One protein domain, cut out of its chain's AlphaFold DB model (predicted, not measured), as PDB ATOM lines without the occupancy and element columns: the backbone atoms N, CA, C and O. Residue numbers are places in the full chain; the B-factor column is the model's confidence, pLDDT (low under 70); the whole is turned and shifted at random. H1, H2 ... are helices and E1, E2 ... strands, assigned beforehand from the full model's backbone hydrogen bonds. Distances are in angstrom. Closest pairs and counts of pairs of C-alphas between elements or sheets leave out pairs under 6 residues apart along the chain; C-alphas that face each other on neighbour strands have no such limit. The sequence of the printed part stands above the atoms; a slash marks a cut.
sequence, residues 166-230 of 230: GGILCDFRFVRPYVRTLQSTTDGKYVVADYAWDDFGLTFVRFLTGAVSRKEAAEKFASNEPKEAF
ATOM      1  N   GLY A 166     -42.926  -1.416  54.863       83.88
ATOM      2  CA  GLY A 166     -42.540  -2.575  55.688       83.88
ATOM      3  C   GLY A 166     -41.020  -2.684  55.914       83.88
ATOM      4  O   GLY A 166     -40.558  -2.829  57.043       83.88
ATOM      5  N   GLY A 167     -40.226  -2.534  54.852       87.50
ATOM      6  CA  GLY A 167     -38.761  -2.550  54.870       87.50
ATOM      7  C   GLY A 167     -38.112  -1.176  54.671       87.50
ATOM      8  O   GLY A 167     -38.751  -0.122  54.752       87.50
ATOM      9  N   ILE A 168     -36.796  -1.173  54.441       93.38
ATOM     10  CA  ILE A 168     -36.037   0.044  54.123       93.38
ATOM     11  C   ILE A 168     -36.153   0.278  52.618       93.38
ATOM     12  O   ILE A 168     -35.626  -0.492  51.821       93.38
ATOM     13  N   LEU A 169     -36.856   1.338  52.219       95.88
ATOM     14  CA  LEU A 169     -37.102   1.629  50.808       95.88
ATOM     15  C   LEU A 169     -35.784   1.855  50.053       95.88
ATOM     16  O   LEU A 169     -35.018   2.764  50.374       95.88
ATOM     17  N   CYS A 170     -35.552   1.063  49.012       96.56
ATOM     18  CA  CYS A 170     -34.511   1.316  48.027       96.56
ATOM     19  C   CYS A 170     -35.123   1.992  46.805       96.56
ATOM     20  O   CYS A 170     -34.659   3.049  46.405       96.56
ATOM     21  N   ASP A 171     -36.161   1.423  46.205       97.38
ATOM     22  CA  ASP A 171     -36.746   1.991  44.993       97.38
ATOM     23  C   ASP A 171     -38.227   1.641  44.853       97.38
ATOM     24  O   ASP A 171     -38.727   0.773  45.565       97.38
ATOM     25  N   PHE A 172     -38.939   2.315  43.957       97.00
ATOM     26  CA  PHE A 172     -40.339   2.013  43.664       97.00
ATOM     27  C   PHE A 172     -40.694   2.288  42.205       97.00
ATOM     28  O   PHE A 172     -39.992   3.010  41.494       97.00
ATOM     29  N   ARG A 173     -41.804   1.710  41.761       96.38
ATOM     30  CA  ARG A 173     -42.440   1.999  40.477       96.38
ATOM     31  C   ARG A 173     -43.922   1.656  40.547       96.38
ATOM     32  O   ARG A 173     -44.335   0.856  41.385       96.38
ATOM     33  N   PHE A 174     -44.700   2.231  39.646       96.00
ATOM     34  CA  PHE A 174     -46.097   1.860  39.488       96.00
ATOM     35  C   PHE A 174     -46.222   0.658  38.539       96.00
ATOM     36  O   PHE A 174     -45.626   0.647  37.463       96.00
ATOM     37  N   VAL A 175     -46.954  -0.371  38.961       95.00
ATOM     38  CA  VAL A 175     -47.307  -1.563  38.179       95.00
ATOM     39  C   VAL A 175     -48.777  -1.829  38.444       95.00
ATOM     40  O   VAL A 175     -49.094  -2.509  39.414       95.00
ATOM     41  N   ARG A 176     -49.663  -1.265  37.615       92.56
ATOM     42  CA  ARG A 176     -51.115  -1.269  37.847       92.56
ATOM     43  C   ARG A 176     -51.623  -2.638  38.349       92.56
ATOM     44  O   ARG A 176     -51.350  -3.642  37.688       92.56
ATOM     45  N   PRO A 177     -52.374  -2.690  39.467       93.06
ATOM     46  CA  PRO A 177     -52.817  -1.576  40.329       93.06
ATOM     47  C   PRO A 177     -51.851  -1.237  41.486       93.06
ATOM     48  O   PRO A 177     -52.202  -0.497  42.397       93.06
ATOM     49  N   TYR A 178     -50.649  -1.804  41.504       95.81
ATOM     50  CA  TYR A 178     -49.756  -1.786  42.655       95.81
ATOM     51  C   TYR A 178     -48.670  -0.715  42.586       95.81
ATOM     52  O   TYR A 178     -48.076  -0.424  41.544       95.81
ATOM     53  N   VAL A 179     -48.292  -0.229  43.764       96.75
ATOM     54  CA  VAL A 179     -46.985   0.374  43.998       96.75
ATOM     55  C   VAL A 179     -46.003  -0.744  44.321       96.75
ATOM     56  O   VAL A 179     -45.999  -1.300  45.421       96.75
ATOM     57  N   ARG A 180     -45.147  -1.073  43.356       97.50
ATOM     58  CA  ARG A 180     -44.086  -2.061  43.532       97.50
ATOM     59  C   ARG A 180     -42.861  -1.404  44.131       97.50
ATOM     60  O   ARG A 180     -42.414  -0.360  43.660       97.50
ATOM     61  N   THR A 181     -42.271  -2.051  45.123       97.38
ATOM     62  CA  THR A 181     -41.135  -1.520  45.878       97.38
ATOM     63  C   THR A 181     -39.993  -2.527  45.914       97.38
ATOM     64  O   THR A 181     -40.219  -3.728  46.037       97.38
ATOM     65  N   LEU A 182     -38.765  -2.027  45.815       97.69
ATOM     66  CA  LEU A 182     -37.539  -2.738  46.154       97.69
ATOM     67  C   LEU A 182     -37.102  -2.248  47.530       97.69
ATOM     68  O   LEU A 182     -36.937  -1.041  47.732       97.69
ATOM     69  N   GLN A 183     -36.908  -3.166  48.467       97.00
ATOM     70  CA  GLN A 183     -36.593  -2.836  49.851       97.00
ATOM     71  C   GLN A 183     -35.399  -3.657  50.331       97.00
ATOM     72  O   GLN A 183     -35.273  -4.830  49.979       97.00
ATOM     73  N   SER A 184     -34.535  -3.056  51.145       95.81
ATOM     74  CA  SER A 184     -33.515  -3.786  51.891       95.81
ATOM     75  C   SER A 184     -34.031  -4.140  53.283       95.81
ATOM     76  O   SER A 184     -34.796  -3.392  53.907       95.81
ATOM     77  N   THR A 185     -33.583  -5.277  53.788       92.88
ATOM     78  CA  THR A 185     -33.784  -5.718  55.167       92.88
ATOM     79  C   THR A 185     -32.610  -5.264  56.041       92.88
ATOM     80  O   THR A 185     -31.606  -4.741  55.550       92.88
ATOM     81  N   THR A 186     -32.726  -5.420  57.359       90.62
ATOM     82  CA  THR A 186     -31.664  -5.033  58.306       90.62
ATOM     83  C   THR A 186     -30.455  -5.971  58.282       90.62
ATOM     84  O   THR A 186     -29.369  -5.554  58.665       90.62
ATOM     85  N   ASP A 187     -30.621  -7.205  57.807       91.88
ATOM     86  CA  ASP A 187     -29.570  -8.218  57.631       91.88
ATOM     87  C   ASP A 187     -28.915  -8.177  56.232       91.88
ATOM     88  O   ASP A 187     -28.178  -9.084  55.850       91.88
ATOM     89  N   GLY A 188     -29.164  -7.120  55.449       92.31
ATOM     90  CA  GLY A 188     -28.508  -6.893  54.156       92.31
ATOM     91  C   GLY A 188     -29.072  -7.710  52.988       92.31
ATOM     92  O   GLY A 188     -28.490  -7.705  51.899       92.31
ATOM     93  N   LYS A 189     -30.205  -8.390  53.186       96.75
ATOM     94  CA  LYS A 189     -30.997  -9.015  52.121       96.75
ATOM     95  C   LYS A 189     -31.943  -7.996  51.485       96.75
ATOM     96  O   LYS A 189     -32.058  -6.847  51.916       96.75
ATOM     97  N   TYR A 190     -32.589  -8.416  50.406       97.56
ATOM     98  CA  TYR A 190     -33.512  -7.587  49.646       97.56
ATOM     99  C   TYR A 190     -34.815  -8.333  49.405       97.56
ATOM    100  O   TYR A 190     -34.820  -9.550  49.230       97.56
ATOM    101  N   VAL A 191     -35.906  -7.577  49.384       96.81
ATOM    102  CA  VAL A 191     -37.247  -8.064  49.072       96.81
ATOM    103  C   VAL A 191     -37.900  -7.144  48.049       96.81
ATOM    104  O   VAL A 191     -37.648  -5.934  48.020       96.81
ATOM    105  N   VAL A 192     -38.765  -7.716  47.218       97.31
ATOM    106  CA  VAL A 192     -39.667  -6.959  46.348       97.31
ATOM    107  C   VAL A 192     -41.086  -7.148  46.859       97.31
ATOM    108  O   VAL A 192     -41.509  -8.281  47.070       97.31
ATOM    109  N   ALA A 193     -41.819  -6.056  47.056       96.31
ATOM    110  CA  ALA A 193     -43.177  -6.093  47.592       96.31
ATOM    111  C   ALA A 193     -44.122  -5.192  46.798       96.31
ATOM    112  O   ALA A 193     -43.747  -4.073  46.424       96.31
ATOM    113  N   ASP A 194     -45.338  -5.685  46.579       96.50
ATOM    114  CA  ASP A 194     -46.451  -4.926  46.014       96.50
ATOM    115  C   ASP A 194     -47.309  -4.356  47.157       96.50
ATOM    116  O   ASP A 194     -47.622  -5.046  48.134       96.50
ATOM    117  N   TYR A 195     -47.692  -3.090  47.012       96.31
ATOM    118  CA  TYR A 195     -48.630  -2.385  47.880       96.31
ATOM    119  C   TYR A 195     -49.801  -1.865  47.048       96.31
ATOM    120  O   TYR A 195     -49.608  -1.490  45.892       96.31
ATOM    121  N   ALA A 196     -50.988  -1.805  47.635       95.75
ATOM    122  CA  ALA A 196     -52.161  -1.166  47.048       95.75
ATOM    123  C   ALA A 196     -52.532   0.075  47.860       95.75
ATOM    124  O   ALA A 196     -52.194   0.172  49.042       95.75
ATOM    125  N   TRP A 197     -53.200   1.028  47.218       95.62
ATOM    126  CA  TRP A 197     -53.811   2.136  47.937       95.62
ATOM    127  C   TRP A 197     -55.021   1.660  48.737       95.62
ATOM    128  O   TRP A 197     -55.797   0.832  48.264       95.62
ATOM    129  N   ASP A 198     -55.154   2.195  49.942       92.06
ATOM    130  CA  ASP A 198     -56.223   1.904  50.885       92.06
ATOM    131  C   ASP A 198     -56.457   3.156  51.736       92.06
ATOM    132  O   ASP A 198     -55.707   3.384  52.685       92.06
ATOM    133  N   ASP A 199     -57.415   3.993  51.315       86.38
ATOM    134  CA  ASP A 199     -57.918   5.267  51.874       86.38
ATOM    135  C   ASP A 199     -56.911   6.231  52.535       86.38
ATOM    136  O   ASP A 199     -56.794   7.396  52.150       86.38
ATOM    137  N   PHE A 200     -56.192   5.774  53.554       85.06
ATOM    138  CA  PHE A 200     -55.221   6.520  54.344       85.06
ATOM    139  C   PHE A 200     -53.755   6.217  53.995       85.06
ATOM    140  O   PHE A 200     -52.857   6.902  54.503       85.06
ATOM    141  N   GLY A 201     -53.464   5.221  53.155       91.31
ATOM    142  CA  GLY A 201     -52.085   4.909  52.792       91.31
ATOM    143  C   GLY A 201     -51.895   3.688  51.903       91.31
ATOM    144  O   GLY A 201     -52.807   3.210  51.240       91.31
ATOM    145  N   LEU A 202     -50.650   3.210  51.870       94.44
ATOM    146  CA  LEU A 202     -50.273   2.005  51.141       94.44
ATOM    147  C   LEU A 202     -50.368   0.777  52.050       94.44
ATOM    148  O   LEU A 202     -49.571   0.632  52.981       94.44
ATOM    149  N   THR A 203     -51.287  -0.125  51.727       93.88
ATOM    150  CA  THR A 203     -51.459  -1.414  52.402       93.88
ATOM    151  C   THR A 203     -50.638  -2.486  51.687       93.88
ATOM    152  O   THR A 203     -50.595  -2.563  50.458       93.88
ATOM    153  N   PHE A 204     -49.916  -3.291  52.468       95.12
ATOM    154  CA  PHE A 204     -49.119  -4.403  51.950       95.12
ATOM    155  C   PHE A 204     -50.026  -5.455  51.309       95.12
ATOM    156  O   PHE A 204     -51.015  -5.861  51.914       95.12
ATOM    157  N   VAL A 205     -49.662  -5.920  50.112       95.69
ATOM    158  CA  VAL A 205     -50.408  -6.965  49.398       95.69
ATOM    159  C   VAL A 205     -49.647  -8.282  49.428       95.69
ATOM    160  O   VAL A 205     -50.184  -9.299  49.855       95.69
ATOM    161  N   ARG A 206     -48.400  -8.283  48.943       95.19
ATOM    162  CA  ARG A 206     -47.589  -9.502  48.830       95.19
ATOM    163  C   ARG A 206     -46.112  -9.201  48.660       95.19
ATOM    164  O   ARG A 206     -45.728  -8.139  48.162       95.19
ATOM    165  N   PHE A 207     -45.297 -10.201  48.965       95.69
ATOM    166  CA  PHE A 207     -43.931 -10.277  48.473       95.69
ATOM    167  C   PHE A 207     -43.892 -10.946  47.095       95.69
ATOM    168  O   PHE A 207     -44.667 -11.850  46.792       95.69
ATOM    169  N   LEU A 208     -42.971 -10.492  46.251       94.50
ATOM    170  CA  LEU A 208     -42.633 -11.113  44.966       94.50
ATOM    171  C   LEU A 208     -41.323 -11.898  45.033       94.50
ATOM    172  O   LEU A 208     -41.008 -12.652  44.114       94.50
ATOM    173  N   THR A 209     -40.554 -11.687  46.097       93.75
ATOM    174  CA  THR A 209     -39.375 -12.470  46.455       93.75
ATOM    175  C   THR A 209     -39.373 -12.688  47.959       93.75
ATOM    176  O   THR A 209     -39.768 -11.794  48.709       93.75
ATOM    177  N   GLY A 210     -38.811 -13.810  48.407       91.75
ATOM    178  CA  GLY A 210     -38.282 -13.901  49.766       91.75
ATOM    179  C   GLY A 210     -37.081 -12.965  49.984       91.75
ATOM    180  O   GLY A 210     -36.790 -12.083  49.168       91.75
ATOM    181  N   ALA A 211     -36.354 -13.179  51.082       94.31
ATOM    182  CA  ALA A 211     -35.112 -12.469  51.378       94.31
ATOM    183  C   ALA A 211     -33.970 -12.977  50.479       94.31
ATOM    184  O   ALA A 211     -33.371 -14.023  50.734       94.31
ATOM    185  N   VAL A 212     -33.659 -12.223  49.427       96.88
ATOM    186  CA  VAL A 212     -32.729 -12.634  48.365       96.88
ATOM    187  C   VAL A 212     -31.549 -11.669  48.222       96.88
ATOM    188  O   VAL A 212     -31.412 -10.688  48.962       96.88
ATOM    189  N   SER A 213     -30.642 -11.967  47.289       97.69
ATOM    190  CA  SER A 213     -29.531 -11.073  46.956       97.69
ATOM    191  C   SER A 213     -30.022  -9.777  46.294       97.69
ATOM    192  O   SER A 213     -31.086  -9.737  45.676       97.69
ATOM    193  N   ARG A 214     -29.213  -8.709  46.350       96.81
ATOM    194  CA  ARG A 214     -29.539  -7.435  45.682       96.81
ATOM    195  C   ARG A 214     -29.770  -7.599  44.180       96.81
ATOM    196  O   ARG A 214     -30.667  -6.961  43.637       96.81
ATOM    197  N   LYS A 215     -28.938  -8.410  43.517       97.19
ATOM    198  CA  LYS A 215     -29.003  -8.636  42.066       97.19
ATOM    199  C   LYS A 215     -30.330  -9.293  41.690       97.19
ATOM    200  O   LYS A 215     -31.056  -8.762  40.860       97.19
ATOM    201  N   GLU A 216     -30.670 -10.374  42.381       96.62
ATOM    202  CA  GLU A 216     -31.915 -11.115  42.167       96.62
ATOM    203  C   GLU A 216     -33.156 -10.256  42.452       96.62
ATOM    204  O   GLU A 216     -34.080 -10.199  41.641       96.62
ATOM    205  N   ALA A 217     -33.157  -9.500  43.556       96.88
ATOM    206  CA  ALA A 217     -34.249  -8.579  43.857       96.88
ATOM    207  C   ALA A 217     -34.382  -7.469  42.802       96.88
ATOM    208  O   ALA A 217     -35.498  -7.088  42.460       96.88
ATOM    209  N   ALA A 218     -33.273  -6.947  42.265       96.75
ATOM    210  CA  ALA A 218     -33.300  -5.929  41.216       96.75
ATOM    211  C   ALA A 218     -33.868  -6.474  39.894       96.75
ATOM    212  O   ALA A 218     -34.689  -5.804  39.265       96.75
ATOM    213  N   GLU A 219     -33.488  -7.693  39.505       95.62
ATOM    214  CA  GLU A 219     -34.045  -8.393  38.340       95.62
ATOM    215  C   GLU A 219     -35.555  -8.608  38.507       95.62
ATOM    216  O   GLU A 219     -36.345  -8.241  37.630       95.62
ATOM    217  N   LYS A 220     -35.989  -9.099  39.677       94.81
ATOM    218  CA  LYS A 220     -37.419  -9.271  39.959       94.81
ATOM    219  C   LYS A 220     -38.167  -7.939  39.979       94.81
ATOM    220  O   LYS A 220     -39.256  -7.844  39.412       94.81
ATOM    221  N   PHE A 221     -37.595  -6.905  40.592       96.12
ATOM    222  CA  PHE A 221     -38.185  -5.570  40.652       96.12
ATOM    223  C   PHE A 221     -38.417  -4.981  39.256       96.12
ATOM    224  O   PHE A 221     -39.444  -4.341  39.041       96.12
ATOM    225  N   ALA A 222     -37.508  -5.223  38.307       93.69
ATOM    226  CA  ALA A 222     -37.636  -4.769  36.924       93.69
ATOM    227  C   ALA A 222     -38.673  -5.569  36.107       93.69
ATOM    228  O   ALA A 222     -39.252  -5.032  35.160       93.69
ATOM    229  N   SER A 223     -38.950  -6.822  36.475       89.69
ATOM    230  CA  SER A 223     -39.877  -7.698  35.743       89.69
ATOM    231  C   SER A 223     -41.351  -7.284  35.888       89.69
ATOM    232  O   SER A 223     -41.825  -6.994  36.986       89.69
ATOM    233  N   ASN A 224     -42.103  -7.277  34.781       77.44
ATOM    234  CA  ASN A 224     -43.552  -7.006  34.771       77.44
ATOM    235  C   ASN A 224     -44.407  -8.268  34.945       77.44
ATOM    236  O   ASN A 224     -45.629  -8.168  34.997       77.44
ATOM    237  N   GLU A 225     -43.787  -9.445  35.030       66.25
ATOM    238  CA  GLU A 225     -44.517 -10.707  35.061       66.25
ATOM    239  C   GLU A 225     -45.363 -10.834  36.341       66.25
ATOM    240  O   GLU A 225     -44.818 -10.750  37.452       66.25
ATOM    241  N   PRO A 226     -46.682 -11.065  36.218       56.84
ATOM    242  CA  PRO A 226     -47.511 -11.479  37.335       56.84
ATOM    243  C   PRO A 226     -47.175 -12.942  37.633       56.84
ATOM    244  O   PRO A 226     -47.740 -13.855  37.045       56.84
ATOM    245  N   LYS A 227     -46.193 -13.175  38.501       54.72
ATOM    246  CA  LYS A 227     -45.908 -14.516  39.024       54.72
ATOM    247  C   LYS A 227     -46.458 -14.655  40.435       54.72
ATOM    248  O   LYS A 227     -46.603 -13.653  41.137       54.72
ATOM    249  N   GLU A 228     -46.805 -15.893  40.775       52.03
ATOM    250  CA  GLU A 228     -47.452 -16.267  42.030       52.03
ATOM    251  C   GLU A 228     -46.703 -15.710  43.243       52.03
ATOM    252  O   GLU A 228     -45.479 -15.545  43.224       52.03
ATOM    253  N   ALA A 229     -47.483 -15.325  44.254       56.41
ATOM    254  CA  ALA A 229     -46.959 -14.797  45.501       56.41
ATOM    255  C   ALA A 229     -46.097 -15.863  46.195       56.41
ATOM    256  O   ALA A 229     -46.397 -17.052  46.107       56.41
ATOM    257  N   PHE A 230     -45.030 -15.405  46.848       49.56
ATOM    258  CA  PHE A 230     -44.216 -16.233  47.738       49.56
ATOM    259  C   PHE A 230     -44.928 -16.471  49.070       49.56
ATOM    260  O   PHE A 230     -45.607 -15.525  49.537       49.56
TER     261      PHE A 230
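This is residues 166 to 230 of the 230 residues of an uncharacterized protein of Prevotella denticola (UniProt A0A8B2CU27). A single, strongly twisted sheet of four strands, E1 to E4, forms a wall, and one short helix, H1, packs on one of its faces, running along E2. The strands follow one another back and forth as a meander, each strand the antiparallel neighbour of the one before, and E1 bends along its way. The printed part has 65 residues with four named strands and then one named helix, in the order E1, E2, E3, E4, H1 along the chain; the sheet runs E1, E2, E3, E4, all antiparallel, and the class is mixed, helices and strands. The whole is compact, with a radius of gyration of the C-alphas of 11.1 A, and rounded, spanning 32 by 25 by 19 A.

E1, residues 168 to 175, is an edge strand and bends by 61 degrees at residue 171. It forms a hairpin with E2, residues 178 to 184, at 156 degrees between their directions; N 170 and O 182 are 2.8 A apart, within hydrogen-bond range, as are N 178 and O 175 at 2.7 A. E2 forms the next hairpin with E3, residues 190 to 198, at 147 degrees, with N 181 and O 193 within hydrogen-bond range at 2.8 A. E3 and E4, residues 201 to 207, form the third hairpin, at 137 degrees, with N 203 and O 196 within hydrogen-bond range at 2.8 A. E4 is the other edge strand, and E1 and E4 are apart. From edge to edge the strands' lines turn by 89 degrees. H1, residues 214 to 222, is on the sheet, at a height of 8.5 A over it. It lies over E2 and only just not over E3, with 7 of its 9 C-alphas falling on E2 and 2 on E3. It runs along the strands, at 9 degrees to E2 on the local plane. The closest C-alphas of E2 and H1 are those of Leu 182 and Phe 221, 6.2 A apart; those of E3 and H1 are Tyr 190 and Arg 214, 5.6 A apart. E1 and H1 are near each other, with 6 pairs of C-alphas within 10 A. In H1 every O i to N i+4 pair is within hydrogen-bond range.

E1 begins at C-alpha 168, (-36.037, 0.044, 54.123), and measures 19.6 A from first to last C-alpha. E2 measures 18.8 A and E4 17.8 A. E3, the longest strand with 9 residues, measures 24.6 A and begins at C-alpha 190, (-33.512, -7.587, 49.646). H1 measures 12.2 A and ends at C-alpha 222, (-37.636, -4.769, 36.924).

The C-alphas farthest apart, those of Asp 199 and Lys 215, are 33.5 A apart. The printed part has no cut and no long link; the link from E4 to H1 is short, and the others are tight. Mean pLDDT of the printed part is 90.8, and residues 225 to 230, which end at the chain's last residue, are under 70.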